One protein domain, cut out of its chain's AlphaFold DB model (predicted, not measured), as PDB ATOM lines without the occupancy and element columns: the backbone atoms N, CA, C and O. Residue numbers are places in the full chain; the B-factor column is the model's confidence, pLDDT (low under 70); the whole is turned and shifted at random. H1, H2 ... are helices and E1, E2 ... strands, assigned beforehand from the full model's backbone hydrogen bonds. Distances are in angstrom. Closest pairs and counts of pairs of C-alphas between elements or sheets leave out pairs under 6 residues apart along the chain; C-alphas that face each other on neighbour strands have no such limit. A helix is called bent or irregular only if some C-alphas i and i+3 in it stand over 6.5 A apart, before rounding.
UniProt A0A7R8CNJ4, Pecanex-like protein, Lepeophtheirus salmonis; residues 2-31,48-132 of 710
ATOM      1  N   VAL A   2      -1.341  21.243   6.790       76.75
ATOM      2  CA  VAL A   2      -0.778  19.873   6.903       76.75
ATOM      3  C   VAL A   2      -1.679  18.719   6.414       76.75
ATOM      4  O   VAL A   2      -1.277  17.977   5.526       76.75
ATOM      5  N   SER A   3      -2.920  18.591   6.903       79.88
ATOM      6  CA  SER A   3      -3.845  17.516   6.479       79.88
ATOM      7  C   SER A   3      -4.120  17.478   4.959       79.88
ATOM      8  O   SER A   3      -4.193  16.397   4.376       79.88
ATOM      9  N   LYS A   4      -4.193  18.638   4.282       85.19
ATOM     10  CA  LYS A   4      -4.344  18.695   2.814       85.19
ATOM     11  C   LYS A   4      -3.087  18.187   2.093       85.19
ATOM     12  O   LYS A   4      -3.219  17.539   1.060       85.19
ATOM     13  N   ILE A   5      -1.899  18.438   2.652       88.19
ATOM     14  CA  ILE A   5      -0.615  17.972   2.108       88.19
ATOM     15  C   ILE A   5      -0.530  16.446   2.215       88.19
ATOM     16  O   ILE A   5      -0.336  15.782   1.202       88.19
ATOM     17  N   PHE A   6      -0.782  15.867   3.396       86.88
ATOM     18  CA  PHE A   6      -0.800  14.406   3.550       86.88
ATOM     19  C   PHE A   6      -1.863  13.725   2.677       86.88
ATOM     20  O   PHE A   6      -1.593  12.660   2.128       86.88
ATOM     21  N   LYS A   7      -3.039  14.344   2.471       88.12
ATOM     22  CA  LYS A   7      -4.039  13.835   1.516       88.12
ATOM     23  C   LYS A   7      -3.498  13.814   0.079       88.12
ATOM     24  O   LYS A   7      -3.702  12.826  -0.621       88.12
ATOM     25  N   ALA A   8      -2.812  14.874  -0.356       90.44
ATOM     26  CA  ALA A   8      -2.216  14.948  -1.691       90.44
ATOM     27  C   ALA A   8      -1.081  13.924  -1.874       90.44
ATOM     28  O   ALA A   8      -1.078  13.199  -2.865       90.44
ATOM     29  N   ILE A   9      -0.177  13.793  -0.895       92.44
ATOM     30  CA  ILE A   9       0.899  12.788  -0.912       92.44
ATOM     31  C   ILE A   9       0.311  11.369  -0.933       92.44
ATOM     32  O   ILE A   9       0.754  10.544  -1.726       92.44
ATOM     33  N   GLY A  10      -0.717  11.089  -0.124       90.44
ATOM     34  CA  GLY A  10      -1.411   9.799  -0.114       90.44
ATOM     35  C   GLY A  10      -2.067   9.457  -1.453       90.44
ATOM     36  O   GLY A  10      -1.926   8.333  -1.929       90.44
ATOM     37  N   LEU A  11      -2.715  10.435  -2.096       89.88
ATOM     38  CA  LEU A  11      -3.314  10.285  -3.426       89.88
ATOM     39  C   LEU A  11      -2.253  10.026  -4.510       89.88
ATOM     40  O   LEU A  11      -2.385   9.078  -5.279       89.88
ATOM     41  N   ILE A  12      -1.183  10.827  -4.551       91.88
ATOM     42  CA  ILE A  12      -0.084  10.663  -5.520       91.88
ATOM     43  C   ILE A  12       0.618   9.314  -5.308       91.88
ATOM     44  O   ILE A  12       0.879   8.603  -6.279       91.88
ATOM     45  N   ARG A  13       0.863   8.925  -4.047       91.88
ATOM     46  CA  ARG A  13       1.421   7.614  -3.691       91.88
ATOM     47  C   ARG A  13       0.535   6.492  -4.216       91.88
ATOM     48  O   ARG A  13       1.045   5.658  -4.952       91.88
ATOM     49  N   ILE A  14      -0.753   6.450  -3.860       89.25
ATOM     50  CA  ILE A  14      -1.601   5.304  -4.221       89.25
ATOM     51  C   ILE A  14      -1.835   5.216  -5.734       89.25
ATOM     52  O   ILE A  14      -1.796   4.115  -6.268       89.25
ATOM     53  N   LEU A  15      -1.962   6.342  -6.448       88.38
ATOM     54  CA  LEU A  15      -2.042   6.339  -7.915       88.38
ATOM     55  C   LEU A  15      -0.766   5.764  -8.545       88.38
ATOM     56  O   LEU A  15      -0.846   4.821  -9.332       88.38
ATOM     57  N   ARG A  16       0.417   6.253  -8.144       88.31
ATOM     58  CA  ARG A  16       1.705   5.702  -8.603       88.31
ATOM     59  C   ARG A  16       1.845   4.216  -8.254       88.31
ATOM     60  O   ARG A  16       2.383   3.454  -9.050       88.31
ATOM     61  N   TYR A  17       1.388   3.805  -7.073       86.94
ATOM     62  CA  TYR A  17       1.574   2.448  -6.560       86.94
ATOM     63  C   TYR A  17       0.595   1.435  -7.170       86.94
ATOM     64  O   TYR A  17       0.993   0.305  -7.425       86.94
ATOM     65  N   ILE A  18      -0.635   1.844  -7.505       88.12
ATOM     66  CA  ILE A  18      -1.563   1.049  -8.329       88.12
ATOM     67  C   ILE A  18      -0.953   0.784  -9.709       88.12
ATOM     68  O   ILE A  18      -1.030  -0.340 -10.186       88.12
ATOM     69  N   TRP A  19      -0.324   1.790 -10.327       84.06
ATOM     70  CA  TRP A  19       0.307   1.631 -11.640       84.06
ATOM     71  C   TRP A  19       1.605   0.818 -11.594       84.06
ATOM     72  O   TRP A  19       1.814  -0.011 -12.464       84.06
ATOM     73  N   GLN A  20       2.495   1.041 -10.622       83.06
ATOM     74  CA  GLN A  20       3.808   0.373 -10.590       83.06
ATOM     75  C   GLN A  20       3.811  -0.986  -9.870       83.06
ATOM     76  O   GLN A  20       4.705  -1.786 -10.122       83.06
ATOM     77  N   TYR A  21       2.863  -1.233  -8.960       81.62
ATOM     78  CA  TYR A  21       2.914  -2.325  -7.980       81.62
ATOM     79  C   TYR A  21       1.510  -2.861  -7.631       81.62
ATOM     80  O   TYR A  21       1.153  -2.995  -6.457       81.62
ATOM     81  N   THR A  22       0.704  -3.184  -8.646       84.56
ATOM     82  CA  THR A  22      -0.728  -3.534  -8.537       84.56
ATOM     83  C   THR A  22      -1.049  -4.529  -7.415       84.56
ATOM     84  O   THR A  22      -1.938  -4.272  -6.607       84.56
ATOM     85  N   GLY A  23      -0.300  -5.634  -7.300       81.69
ATOM     86  CA  GLY A  23      -0.512  -6.643  -6.251       81.69
ATOM     87  C   GLY A  23      -0.293  -6.110  -4.828       81.69
ATOM     88  O   GLY A  23      -1.089  -6.373  -3.925       81.69
ATOM     89  N   PHE A  24       0.731  -5.277  -4.626       83.75
ATOM     90  CA  PHE A  24       0.972  -4.641  -3.331       83.75
ATOM     91  C   PHE A  24      -0.074  -3.558  -3.024       83.75
ATOM     92  O   PHE A  24      -0.519  -3.459  -1.878       83.75
ATOM     93  N   ALA A  25      -0.530  -2.801  -4.026       88.19
ATOM     94  CA  ALA A  25      -1.625  -1.841  -3.869       88.19
ATOM     95  C   ALA A  25      -2.957  -2.526  -3.499       88.19
ATOM     96  O   ALA A  25      -3.661  -2.055  -2.605       88.19
ATOM     97  N   LEU A  26      -3.265  -3.681  -4.105       89.25
ATOM     98  CA  LEU A  26      -4.409  -4.520  -3.726       89.25
ATOM     99  C   LEU A  26      -4.305  -5.001  -2.269       89.25
ATOM    100  O   LEU A  26      -5.301  -4.960  -1.547       89.25
ATOM    101  N   SER A  27      -3.109  -5.374  -1.798       88.44
ATOM    102  CA  SER A  27      -2.903  -5.756  -0.391       88.44
ATOM    103  C   SER A  27      -3.159  -4.595   0.587       88.44
ATOM    104  O   SER A  27      -3.786  -4.794   1.627       88.44
ATOM    105  N   GLU A  28      -2.757  -3.364   0.243       90.88
ATOM    106  CA  GLU A  28      -3.029  -2.174   1.065       90.88
ATOM    107  C   GLU A  28      -4.524  -1.839   1.114       90.88
ATOM    108  O   GLU A  28      -5.050  -1.534   2.187       90.88
ATOM    109  N   LEU A  29      -5.224  -1.954  -0.019       90.69
ATOM    110  CA  LEU A  29      -6.677  -1.771  -0.095       90.69
ATOM    111  C   LEU A  29      -7.427  -2.841   0.714       90.69
ATOM    112  O   LEU A  29      -8.356  -2.505   1.448       90.69
ATOM    113  N   ALA A  30      -7.002  -4.106   0.660       92.31
ATOM    114  CA  ALA A  30      -7.588  -5.180   1.465       92.31
ATOM    115  C   ALA A  30      -7.414  -4.930   2.976       92.31
ATOM    116  O   ALA A  30      -8.383  -5.015   3.734       92.31
ATOM    117  N   ILE A  31      -6.210  -4.537   3.415       90.62
ATOM    118  CA  ILE A  31      -5.941  -4.165   4.815       90.62
ATOM    119  C   ILE A  31      -6.791  -2.952   5.231       90.62
ATOM    120  O   ILE A  31      -7.342  -2.941   6.332       90.62
ATOM    121  N   LEU A  48      -9.318  10.096  10.412       79.81
ATOM    122  CA  LEU A  48      -8.363  10.440   9.356       79.81
ATOM    123  C   LEU A  48      -9.064  10.485   7.984       79.81
ATOM    124  O   LEU A  48     -10.284  10.358   7.873       79.81
ATOM    125  N   ASN A  49      -8.303  10.758   6.924       86.25
ATOM    126  CA  ASN A  49      -8.792  10.655   5.550       86.25
ATOM    127  C   ASN A  49      -8.322   9.334   4.924       86.25
ATOM    128  O   ASN A  49      -7.157   8.983   5.101       86.25
ATOM    129  N   ALA A  50      -9.154   8.688   4.101       86.38
ATOM    130  CA  ALA A  50      -8.829   7.423   3.433       86.38
ATOM    131  C   ALA A  50      -7.432   7.398   2.775       86.38
ATOM    132  O   ALA A  50      -6.671   6.452   2.957       86.38
ATOM    133  N   PHE A  51      -7.032   8.470   2.078       89.31
ATOM    134  CA  PHE A  51      -5.701   8.556   1.452       89.31
ATOM    135  C   PHE A  51      -4.550   8.661   2.466       89.31
ATOM    136  O   PHE A  51      -3.437   8.228   2.181       89.31
ATOM    137  N   THR A  52      -4.802   9.219   3.652       87.94
ATOM    138  CA  THR A  52      -3.826   9.265   4.754       87.94
ATOM    139  C   THR A  52      -3.779   7.955   5.540       87.94
ATOM    140  O   THR A  52      -2.706   7.552   5.972       87.94
ATOM    141  N   GLU A  53      -4.904   7.247   5.655       89.06
ATOM    142  CA  GLU A  53      -4.974   5.911   6.260       89.06
ATOM    143  C   GLU A  53      -4.259   4.883   5.373       89.06
ATOM    144  O   GLU A  53      -3.414   4.143   5.869       89.06
ATOM    145  N   LEU A  54      -4.479   4.916   4.053       90.06
ATOM    146  CA  LEU A  54      -3.730   4.113   3.075       90.06
ATOM    147  C   LEU A  54      -2.224   4.429   3.071       90.06
ATOM    148  O   LEU A  54      -1.409   3.518   2.955       90.06
ATOM    149  N   LEU A  55      -1.828   5.697   3.244       90.75
ATOM    150  CA  LEU A  55      -0.415   6.072   3.384       90.75
ATOM    151  C   LEU A  55       0.212   5.448   4.641       90.75
ATOM    152  O   LEU A  55       1.316   4.911   4.560       90.75
ATOM    153  N   ILE A  56      -0.493   5.476   5.778       89.94
ATOM    154  CA  ILE A  56      -0.039   4.857   7.033       89.94
ATOM    155  C   ILE A  56       0.010   3.329   6.903       89.94
ATOM    156  O   ILE A  56       1.011   2.727   7.280       89.94
ATOM    157  N   ILE A  57      -1.017   2.698   6.324       91.50
ATOM    158  CA  ILE A  57      -1.072   1.245   6.088       91.50
ATOM    159  C   ILE A  57       0.090   0.790   5.198       91.50
ATOM    160  O   ILE A  57       0.786  -0.162   5.546       91.50
ATOM    161  N   GLY A  58       0.346   1.488   4.090       90.38
ATOM    162  CA  GLY A  58       1.453   1.171   3.189       90.38
ATOM    163  C   GLY A  58       2.832   1.368   3.821       90.38
ATOM    164  O   GLY A  58       3.713   0.531   3.627       90.38
ATOM    165  N   PHE A  59       3.012   2.418   4.634       90.69
ATOM    166  CA  PHE A  59       4.232   2.604   5.427       90.69
ATOM    167  C   PHE A  59       4.416   1.469   6.443       90.69
ATOM    168  O   PHE A  59       5.477   0.854   6.485       90.69
ATOM    169  N   LEU A  60       3.380   1.135   7.219       91.50
ATOM    170  CA  LEU A  60       3.439   0.041   8.190       91.50
ATOM    171  C   LEU A  60       3.725  -1.306   7.514       91.50
ATOM    172  O   LEU A  60       4.555  -2.053   8.024       91.50
ATOM    173  N   ARG A  61       3.123  -1.605   6.352       90.19
ATOM    174  CA  ARG A  61       3.408  -2.839   5.598       90.19
ATOM    175  C   ARG A  61       4.875  -2.913   5.168       90.19
ATOM    176  O   ARG A  61       5.515  -3.933   5.395       90.19
ATOM    177  N   ASP A  62       5.414  -1.839   4.591       88.69
ATOM    178  CA  ASP A  62       6.826  -1.754   4.188       88.69
ATOM    179  C   ASP A  62       7.782  -1.935   5.381       88.69
ATOM    180  O   ASP A  62       8.722  -2.731   5.316       88.69
ATOM    181  N   ARG A  63       7.513  -1.263   6.509       92.00
ATOM    182  CA  ARG A  63       8.332  -1.397   7.726       92.00
ATOM    183  C   ARG A  63       8.218  -2.782   8.367       92.00
ATOM    184  O   ARG A  63       9.216  -3.271   8.886       92.00
ATOM    185  N   LEU A  64       7.051  -3.430   8.309       92.38
ATOM    186  CA  LEU A  64       6.852  -4.800   8.797       92.38
ATOM    187  C   LEU A  64       7.579  -5.832   7.926       92.38
ATOM    188  O   LEU A  64       8.275  -6.680   8.473       92.38
ATOM    189  N   VAL A  65       7.496  -5.735   6.593       90.00
ATOM    190  CA  VAL A  65       8.251  -6.616   5.676       90.00
ATOM    191  C   VAL A  65       9.759  -6.463   5.895       90.00
ATOM    192  O   VAL A  65      10.476  -7.461   5.977       90.00
ATOM    193  N   LEU A  66      10.239  -5.226   6.063       90.94
ATOM    194  CA  LEU A  66      11.643  -4.942   6.363       90.94
ATOM    195  C   LEU A  66      12.077  -5.520   7.723       90.94
ATOM    196  O   LEU A  66      13.147  -6.121   7.821       90.94
ATOM    197  N   LEU A  67      11.230  -5.403   8.750       95.06
ATOM    198  CA  LEU A  67      11.463  -6.002  10.065       95.06
ATOM    199  C   LEU A  67      11.502  -7.535   9.989       95.06
ATOM    200  O   LEU A  67      12.396  -8.142  10.571       95.06
ATOM    201  N   SER A  68      10.604  -8.169   9.229       93.75
ATOM    202  CA  SER A  68      10.625  -9.619   9.001       93.75
ATOM    203  C   SER A  68      11.900 -10.076   8.284       93.75
ATOM    204  O   SER A  68      12.531 -11.026   8.747       93.75
ATOM    205  N   LYS A  69      12.338  -9.379   7.221       92.38
ATOM    206  CA  LYS A  69      13.615  -9.678   6.538       92.38
ATOM    207  C   LYS A  69      14.814  -9.588   7.503       92.38
ATOM    208  O   LYS A  69      15.707 -10.432   7.431       92.38
ATOM    209  N   LYS A  70      14.808  -8.634   8.443       93.75
ATOM    210  CA  LYS A  70      15.871  -8.439   9.455       93.75
ATOM    211  C   LYS A  70      15.844  -9.436  10.606       93.75
ATOM    212  O   LYS A  70      16.896  -9.933  10.990       93.75
ATOM    213  N   LEU A  71      14.668  -9.759  11.140       93.50
ATOM    214  CA  LEU A  71      14.533 -10.799  12.164       93.50
ATOM    215  C   LEU A  71      14.930 -12.174  11.604       93.50
ATOM    216  O   LEU A  71      15.544 -12.961  12.317       93.50
ATOM    217  N   TYR A  72      14.674 -12.423  10.314       92.81
ATOM    218  CA  TYR A  72      15.204 -13.592   9.611       92.81
ATOM    219  C   TYR A  72      16.739 -13.580   9.549       92.81
ATOM    220  O   TYR A  72      17.354 -14.572   9.914       92.81
ATOM    221  N   PHE A  73      17.373 -12.465   9.160       92.06
ATOM    222  CA  PHE A  73      18.841 -12.336   9.166       92.06
ATOM    223  C   PHE A  73      19.449 -12.620  10.554       92.06
ATOM    224  O   PHE A  73      20.344 -13.456  10.670       92.06
ATOM    225  N   VAL A  74      18.898 -12.014  11.614       91.19
ATOM    226  CA  VAL A  74      19.318 -12.266  13.006       91.19
ATOM    227  C   VAL A  74      19.184 -13.749  13.376       91.19
ATOM    228  O   VAL A  74      20.091 -14.314  13.989       91.19
ATOM    229  N   ALA A  75      18.086 -14.401  12.976       89.81
ATOM    230  CA  ALA A  75      17.867 -15.823  13.223       89.81
ATOM    231  C   ALA A  75      18.851 -16.720  12.449       89.81
ATOM    232  O   ALA A  75      19.419 -17.633  13.045       89.81
ATOM    233  N   VAL A  76      19.105 -16.450  11.162       89.56
ATOM    234  CA  VAL A  76      20.057 -17.226  10.346       89.56
ATOM    235  C   VAL A  76      21.463 -17.160  10.941       89.56
ATOM    236  O   VAL A  76      22.040 -18.214  11.195       89.56
ATOM    237  N   CYS A  77      21.988 -15.970  11.250       86.44
ATOM    238  CA  CYS A  77      23.303 -15.833  11.894       86.44
ATOM    239  C   CYS A  77      23.356 -16.515  13.274       86.44
ATOM    240  O   CYS A  77      24.352 -17.154  13.610       86.44
ATOM    241  N   SER A  78      22.275 -16.440  14.061       85.19
ATOM    242  CA  SER A  78      22.210 -17.092  15.379       85.19
ATOM    243  C   SER A  78      22.235 -18.623  15.294       85.19
ATOM    244  O   SER A  78      22.854 -19.261  16.142       85.19
ATOM    245  N   VAL A  79      21.595 -19.223  14.281       84.50
ATOM    246  CA  VAL A  79      21.635 -20.681  14.051       84.50
ATOM    247  C   VAL A  79      22.952 -21.099  13.381       84.50
ATOM    248  O   VAL A  79      23.523 -22.118  13.756       84.50
ATOM    249  N   SER A  80      23.482 -20.298  12.454       81.62
ATOM    250  CA  SER A  80      24.783 -20.541  11.815       81.62
ATOM    251  C   SER A  80      25.917 -20.612  12.844       81.62
ATOM    252  O   SER A  80      26.672 -21.585  12.894       81.62
ATOM    253  N   SER A  81      25.923 -19.669  13.791       77.94
ATOM    254  CA  SER A  81      26.864 -19.635  14.916       77.94
ATOM    255  C   SER A  81      26.783 -20.837  15.876       77.94
ATOM    256  O   SER A  81      27.644 -20.932  16.753       77.94
ATOM    257  N   LEU A  82      25.786 -21.726  15.763       76.44
ATOM    258  CA  LEU A  82      25.690 -22.964  16.552       76.44
ATOM    259  C   LEU A  82      26.268 -24.196  15.841       76.44
ATOM    260  O   LEU A  82      26.692 -25.132  16.518       76.44
ATOM    261  N   GLU A  83      26.254 -24.232  14.507       69.12
ATOM    262  CA  GLU A  83      26.604 -25.436  13.735       69.12
ATOM    263  C   GLU A  83      28.056 -25.457  13.247       69.12
ATOM    264  O   GLU A  83      28.616 -26.538  13.049       69.12
ATOM    265  N   GLU A  84      28.673 -24.290  13.068       65.19
ATOM    266  CA  GLU A  84      29.969 -24.143  12.404       65.19
ATOM    267  C   GLU A  84      31.136 -24.713  13.236       65.19
ATOM    268  O   GLU A  84      31.567 -24.161  14.253       65.19
ATOM    269  N   ARG A  85      31.635 -25.881  12.810       54.38
ATOM    270  CA  ARG A  85      32.391 -26.805  13.678       54.38
ATOM    271  C   ARG A  85      33.842 -26.412  13.958       54.38
ATOM    272  O   ARG A  85      34.388 -26.896  14.949       54.38
ATOM    273  N   ALA A  86      34.455 -25.597  13.098       52.91
ATOM    274  CA  ALA A  86      35.895 -25.322  13.122       52.91
ATOM    275  C   ALA A  86      36.286 -24.132  14.020       52.91
ATOM    276  O   ALA A  86      37.231 -24.240  14.793       52.91
ATOM    277  N   SER A  87      35.549 -23.017  13.943       52.56
ATOM    278  CA  SER A  87      35.944 -21.737  14.561       52.56
ATOM    279  C   SER A  87      35.196 -21.423  15.866       52.56
ATOM    280  O   SER A  87      35.795 -21.212  16.920       52.56
ATOM    281  N   LYS A  88      33.856 -21.435  15.836       59.22
ATOM    282  CA  LYS A  88      33.014 -20.794  16.870       59.22
ATOM    283  C   LYS A  88      32.777 -21.666  18.128       59.22
ATOM    284  O   LYS A  88      32.158 -21.222  19.097       59.22
ATOM    285  N   ARG A  89      33.277 -22.911  18.148       60.34
ATOM    286  CA  ARG A  89      32.799 -24.023  19.003       60.34
ATOM    287  C   ARG A  89      32.954 -23.843  20.523       60.34
ATOM    288  O   ARG A  89      32.142 -24.385  21.268       60.34
ATOM    289  N   SER A  90      33.951 -23.096  20.996       67.44
ATOM    290  CA  SER A  90      34.181 -22.837  22.432       67.44
ATOM    291  C   SER A  90      33.219 -21.806  23.035       67.44
ATOM    292  O   SER A  90      32.932 -21.866  24.230       67.44
ATOM    293  N   TYR A  91      32.700 -20.880  22.220       72.69
ATOM    294  CA  TYR A  91      31.863 -19.765  22.677       72.69
ATOM    295  C   TYR A  91      30.443 -19.767  22.091       72.69
ATOM    296  O   TYR A  91      29.580 -19.091  22.644       72.69
ATOM    297  N   ALA A  92      30.161 -20.560  21.050       74.12
ATOM    298  CA  ALA A  92      28.859 -20.668  20.377       74.12
ATOM    299  C   ALA A  92      27.656 -20.765  21.337       74.12
ATOM    300  O   ALA A  92      26.712 -19.983  21.237       74.12
ATOM    301  N   GLY A  93      27.706 -21.673  22.319       77.12
ATOM    302  CA  GLY A  93      26.629 -21.832  23.306       77.12
ATOM    303  C   GLY A  93      26.437 -20.606  24.209       77.12
ATOM    304  O   GLY A  93      25.303 -20.252  24.530       77.12
ATOM    305  N   CYS A  94      27.526 -19.917  24.563       81.81
ATOM    306  CA  CYS A  94      27.490 -18.673  25.336       81.81
ATOM    307  C   CYS A  94      26.926 -17.517  24.495       81.81
ATOM    308  O   CYS A  94      26.027 -16.811  24.947       81.81
ATOM    309  N   LEU A  95      27.372 -17.375  23.241       79.88
ATOM    310  CA  LEU A  95      26.858 -16.385  22.288       79.88
ATOM    311  C   LEU A  95      25.359 -16.575  22.019       79.88
ATOM    312  O   LEU A  95      24.622 -15.592  21.962       79.88
ATOM    313  N   PHE A  96      24.882 -17.816  21.918       82.06
ATOM    314  CA  PHE A  96      23.460 -18.114  21.743       82.06
ATOM    315  C   PHE A  96      22.625 -17.777  22.992       82.06
ATOM    316  O   PHE A  96      21.587 -17.125  22.883       82.06
ATOM    317  N   GLN A  97      23.101 -18.131  24.193       84.56
ATOM    318  CA  GLN A  97      22.464 -17.734  25.459       84.56
ATOM    319  C   GLN A  97      22.424 -16.204  25.627       84.56
ATOM    320  O   GLN A  97      21.400 -15.644  26.023       84.56
ATOM    321  N   LEU A  98      23.511 -15.520  25.262       84.50
ATOM    322  CA  LEU A  98      23.616 -14.063  25.239       84.50
ATOM    323  C   LEU A  98      22.647 -13.440  24.222       84.50
ATOM    324  O   LEU A  98      22.000 -12.447  24.543       84.50
ATOM    325  N   ASN A  99      22.461 -14.043  23.044       85.00
ATOM    326  CA  ASN A  99      21.459 -13.598  22.068       85.00
ATOM    327  C   ASN A  99      20.026 -13.748  22.585       85.00
ATOM    328  O   ASN A  99      19.219 -12.845  22.387       85.00
ATOM    329  N   ILE A 100      19.708 -14.835  23.296       86.31
ATOM    330  CA  ILE A 100      18.398 -14.995  23.950       86.31
ATOM    331  C   ILE A 100      18.192 -13.900  25.006       86.31
ATOM    332  O   ILE A 100      17.145 -13.249  25.009       86.31
ATOM    333  N   LEU A 101      19.191 -13.640  25.854       89.06
ATOM    334  CA  LEU A 101      19.124 -12.616  26.904       89.06
ATOM    335  C   LEU A 101      18.989 -11.188  26.340       89.06
ATOM    336  O   LEU A 101      18.212 -10.385  26.855       89.06
ATOM    337  N   ILE A 102      19.719 -10.879  25.267       88.19
ATOM    338  CA  ILE A 102      19.733  -9.563  24.608       88.19
ATOM    339  C   ILE A 102      18.615  -9.451  23.545       88.19
ATOM    340  O   ILE A 102      18.373  -8.370  23.010       88.19
ATOM    341  N   SER A 103      17.838 -10.512  23.286       89.88
ATOM    342  CA  SER A 103      16.780 -10.526  22.259       89.88
ATOM    343  C   SER A 103      15.754  -9.376  22.325       89.88
ATOM    344  O   SER A 103      15.382  -8.892  21.252       89.88
ATOM    345  N   PRO A 104      15.343  -8.823  23.493       92.12
ATOM    346  CA  PRO A 104      14.465  -7.646  23.523       92.12
ATOM    347  C   PRO A 104      15.151  -6.380  22.982       92.12
ATOM    348  O   PRO A 104      14.515  -5.541  22.343       92.12
ATOM    349  N   PHE A 105      16.463  -6.255  23.202       91.19
ATOM    350  CA  PHE A 105      17.286  -5.173  22.663       91.19
ATOM    351  C   PHE A 105      17.578  -5.380  21.171       91.19
ATOM    352  O   PHE A 105      17.459  -4.426  20.408       91.19
ATOM    353  N   LEU A 106      17.845  -6.615  20.721       91.31
ATOM    354  CA  LEU A 106      17.972  -6.927  19.287       91.31
ATOM    355  C   LEU A 106      16.674  -6.636  18.520       91.31
ATOM    356  O   LEU A 106      16.721  -6.056  17.437       91.31
ATOM    357  N   LEU A 107      15.512  -6.955  19.098       93.25
ATOM    358  CA  LEU A 107      14.210  -6.585  18.540       93.25
ATOM    359  C   LEU A 107      14.040  -5.057  18.474       93.25
ATOM    360  O   LEU A 107      13.579  -4.537  17.459       93.25
ATOM    361  N   CYS A 108      14.457  -4.328  19.513       94.31
ATOM    362  CA  CYS A 108      14.449  -2.863  19.520       94.31
ATOM    363  C   CYS A 108      15.359  -2.276  18.421       94.31
ATOM    364  O   CYS A 108      14.909  -1.436  17.639       94.31
ATOM    365  N   LEU A 109      16.596  -2.774  18.284       93.38
ATOM    366  CA  LEU A 109      17.514  -2.401  17.203       93.38
ATOM    367  C   LEU A 109      16.923  -2.713  15.824       93.38
ATOM    368  O   LEU A 109      16.981  -1.865  14.937       93.38
ATOM    369  N   ALA A 110      16.311  -3.885  15.639       93.94
ATOM    370  CA  ALA A 110      15.673  -4.271  14.383       93.94
ATOM    371  C   ALA A 110      14.480  -3.362  14.037       93.94
ATOM    372  O   ALA A 110      14.314  -2.991  12.872       93.94
ATOM    373  N   ILE A 111      13.688  -2.935  15.029       94.75
ATOM    374  CA  ILE A 111      12.598  -1.962  14.857       94.75
ATOM    375  C   ILE A 111      13.153  -0.582  14.477       94.75
ATOM    376  O   ILE A 111      12.722  -0.019  13.470       94.75
ATOM    377  N   ILE A 112      14.141  -0.055  15.210       94.00
ATOM    378  CA  ILE A 112      14.774   1.248  14.923       94.00
ATOM    379  C   ILE A 112      15.418   1.237  13.529       94.00
ATOM    380  O   ILE A 112      15.140   2.108  12.706       94.00
ATOM    381  N   SER A 113      16.204   0.205  13.221       93.88
ATOM    382  CA  SER A 113      16.810  -0.036  11.907       93.88
ATOM    383  C   SER A 113      15.755  -0.122  10.794       93.88
ATOM    384  O   SER A 113      15.955   0.402   9.697       93.88
ATOM    385  N   SER A 114      14.597  -0.741  11.049       93.00
ATOM    386  CA  SER A 114      13.485  -0.792  10.086       93.00
ATOM    387  C   SER A 114      12.837   0.576   9.875       93.00
ATOM    388  O   SER A 114      12.585   0.961   8.734       93.00
ATOM    389  N   ILE A 115      12.628   1.357  10.937       91.31
ATOM    390  CA  ILE A 115      12.113   2.732  10.843       91.31
ATOM    391  C   ILE A 115      13.074   3.611  10.026       91.31
ATOM    392  O   ILE A 115      12.630   4.274   9.090       91.31
ATOM    393  N   LEU A 116      14.379   3.554  10.312       90.31
ATOM    394  CA  LEU A 116      15.415   4.365   9.652       90.31
ATOM    395  C   LEU A 116      15.814   3.883   8.245       90.31
ATOM    396  O   LEU A 116      16.452   4.629   7.509       90.31
ATOM    397  N   GLN A 117      15.437   2.663   7.851       88.56
ATOM    398  CA  GLN A 117      15.859   2.015   6.597       88.56
ATOM    399  C   GLN A 117      17.374   1.755   6.467       88.56
ATOM    400  O   GLN A 117      17.881   1.531   5.369       88.56
ATOM    401  N   CYS A 118      18.097   1.737   7.584       91.19
ATOM    402  CA  CYS A 118      19.468   1.235   7.652       91.19
ATOM    403  C   CYS A 118      19.496  -0.294   7.515       91.19
ATOM    404  O   CYS A 118      18.554  -0.934   7.974       91.19
ATOM    405  N   PRO A 119      20.562  -0.921   6.996       90.44
ATOM    406  CA  PRO A 119      20.836  -2.335   7.256       90.44
ATOM    407  C   PRO A 119      21.040  -2.617   8.760       90.44
ATOM    408  O   PRO A 119      21.303  -1.707   9.557       90.44
ATOM    409  N   LEU A 120      20.948  -3.889   9.147       92.06
ATOM    410  CA  LEU A 120      21.669  -4.408  10.316       92.06
ATOM    411  C   LEU A 120      22.947  -5.067   9.801       92.06
ATOM    412  O   LEU A 120      22.875  -5.750   8.787       92.06
ATOM    413  N   TYR A 121      24.073  -4.912  10.492       90.56
ATOM    414  CA  TYR A 121      25.295  -5.677  10.214       90.56
ATOM    415  C   TYR A 121      25.626  -6.588  11.398       90.56
ATOM    416  O   TYR A 121      25.256  -6.278  12.531       90.56
ATOM    417  N   ALA A 122      26.308  -7.699  11.128       87.31
ATOM    418  CA  ALA A 122      26.777  -8.658  12.126       87.31
ATOM    419  C   ALA A 122      28.293  -8.489  12.308       87.31
ATOM    420  O   ALA A 122      29.026  -8.694  11.347       87.31
ATOM    421  N   PHE A 123      28.771  -8.104  13.494       82.88
ATOM    422  CA  PHE A 123      30.206  -7.884  13.733       82.88
ATOM    423  C   PHE A 123      31.004  -9.181  13.514       82.88
ATOM    424  O   PHE A 123      30.801 -10.144  14.250       82.88
ATOM    425  N   PHE A 124      31.936  -9.201  12.551       75.31
ATOM    426  CA  PHE A 124      32.827 -10.347  12.288       75.31
ATOM    427  C   PHE A 124      32.080 -11.684  12.056       75.31
ATOM    428  O   PHE A 124      32.505 -12.728  12.544       75.31
ATOM    429  N   SER A 125      30.906 -11.621  11.411       73.25
ATOM    430  CA  SER A 125      29.901 -12.702  11.274       73.25
ATOM    431  C   SER A 125      29.434 -13.393  12.575       73.25
ATOM    432  O   SER A 125      28.676 -14.366  12.543       73.25
ATOM    433  N   LEU A 126      29.774 -12.842  13.744       78.75
ATOM    434  CA  LEU A 126      29.179 -13.236  15.021       78.75
ATOM    435  C   LEU A 126      27.730 -12.726  15.112       78.75
ATOM    436  O   LEU A 126      27.414 -11.666  14.567       78.75
ATOM    437  N   PRO A 127      26.841 -13.402  15.866       81.75
ATOM    438  CA  PRO A 127      25.489 -12.921  16.138       81.75
ATOM    439  C   PRO A 127      25.520 -11.771  17.167       81.75
ATOM    440  O   PRO A 127      25.061 -11.891  18.299       81.75
ATOM    441  N   ILE A 128      26.125 -10.650  16.787       84.75
ATOM    442  CA  ILE A 128      26.198  -9.392  17.533       84.75
ATOM    443  C   ILE A 128      25.925  -8.303  16.500       84.75
ATOM    444  O   ILE A 128      26.642  -8.212  15.507       84.75
ATOM    445  N   PHE A 129      24.875  -7.504  16.698       90.69
ATOM    446  CA  PHE A 129      24.313  -6.684  15.621       90.69
ATOM    447  C   PHE A 129      24.428  -5.183  15.876       90.69
ATOM    448  O   PHE A 129      24.041  -4.691  16.937       90.69
ATOM    449  N   GLY A 130      24.896  -4.453  14.864       90.56
ATOM    450  CA  GLY A 130      24.877  -2.994  14.811       90.56
ATOM    451  C   GLY A 130      23.913  -2.460  13.748       90.56
ATOM    452  O   GLY A 130      23.446  -3.192  12.873       90.56
ATOM    453  N   ILE A 131      23.607  -1.162  13.815       93.00
ATOM    454  CA  ILE A 131      22.833  -0.451  12.788       93.00
ATOM    455  C   ILE A 131      23.820   0.242  11.844       93.00
ATOM    456  O   ILE A 131      24.646   1.033  12.294       93.00
ATOM    457  N   ALA A 132      23.742  -0.061  10.547       89.38
ATOM    458  CA  ALA A 132      24.599   0.544   9.526       89.38
ATOM    459  C   ALA A 132      24.116   1.952   9.116       89.38
ATOM    460  O   ALA A 132      23.081   2.442   9.573       89.38
TER     461      ALA A 132
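This is residues 2 to 31 and 48 to 132 of the 710 residues of the protein "Pecanex-like protein" of Lepeophtheirus salmonis (UniProt A0A7R8CNJ4). One long helix, H3, makes the long axis of a rod-shaped model: H1 and H2 pack across it near its first residues, and beyond its last residues the chain folds back along it as the bent helix H4. Arm H4a makes a hairpin with the far part of H3, arm H4b crosses H3 near its middle, and the small strand hairpin E1 E2 sits beside H4b and H3. The printed part has 115 residues with four named helices and two named strands, in the order H1 H2 H3 H4 E1 E2; the sheet, E1 - E2, is antiparallel, and the class is mostly helix. The whole is loose, with a radius of gyration of the C-alphas of 19.2 A and spans of 59 by 27 by 22 A.

Start at H1, residues 2 to 20, which touches H2, residues 22 to 31, with its residues 14 to 18 alone; the closest C-alphas, of Ile 18 and Ala 25, are 5.3 A apart. Look next at H3, residues 50 to 83, the hub. Its residues 51 to 55 touch H1 at a steep tilt of 64 degrees, closest at the C-alphas of Gly 10 and Phe 51, 4.7 A. Its residues 54 to 61 touch H2, about perpendicular at 78 degrees, closest at the C-alphas of Glu 28 and Gly 58, 6.0 A. H4, residues 92 to 116, was assigned as one helix by its hydrogen bonds but is bent: C-alphas 101 and 104 are 7.6 A apart, and its arms H4a, residues 92 to 101, and H4b, residues 104 to 116, stand at 74 degrees. H3 and H4a form a helical hairpin at a shallow tilt of 29 degrees, with the C-alphas of Leu 82 and Ala 92 closest, 5.5 A. H4b touches H3 at a steep tilt of 46 degrees, opposite ways, closest at the C-alphas of Leu 67 and Ser 114, 5.6 A. In the hairpin of E1, residues 120 to 122, and E2, residues 129 to 131, N 121 and O 130 are within hydrogen-bond range at 3.0 A. The closest C-alphas of H4b and E2, of Ser 113 and Ile 131, are 6.1 A apart. H1 and H2 are apart from both arms and both strands. In H1, H2, H4a and H4b every O i to N i+4 pair is within hydrogen-bond range; in H3, 28 of 30 are.

Find C-alpha 2 at (-0.778, 19.873, 6.903); from there H1 runs 26.6 A to C-alpha 20, and H2 follows with 14.3 A. H3 runs 49.4 A from C-alpha 50 at (-8.829, 7.423, 3.433) to C-alpha 83. H4a measures 14.2 A and H4b 18.4 A. E1 measures 6.9 A, and E2 7.0 A, ending at C-alpha 131, (22.833, -0.451, 12.788).

The two C-alphas farthest apart, of Lys 4 and Ala 86, are 60.5 A apart. Residues 32 to 47 are not printed, and C-alphas 31 and 48 are 15.5 A apart across the cut. Of the links that are printed whole, H1 to H2 and H4 to E1 are tight, and H3 to H4 and E1 to E2 are short. Look for low confidence at residues 83 to 90, with pLDDT under 70; the mean of the printed part is 85.9.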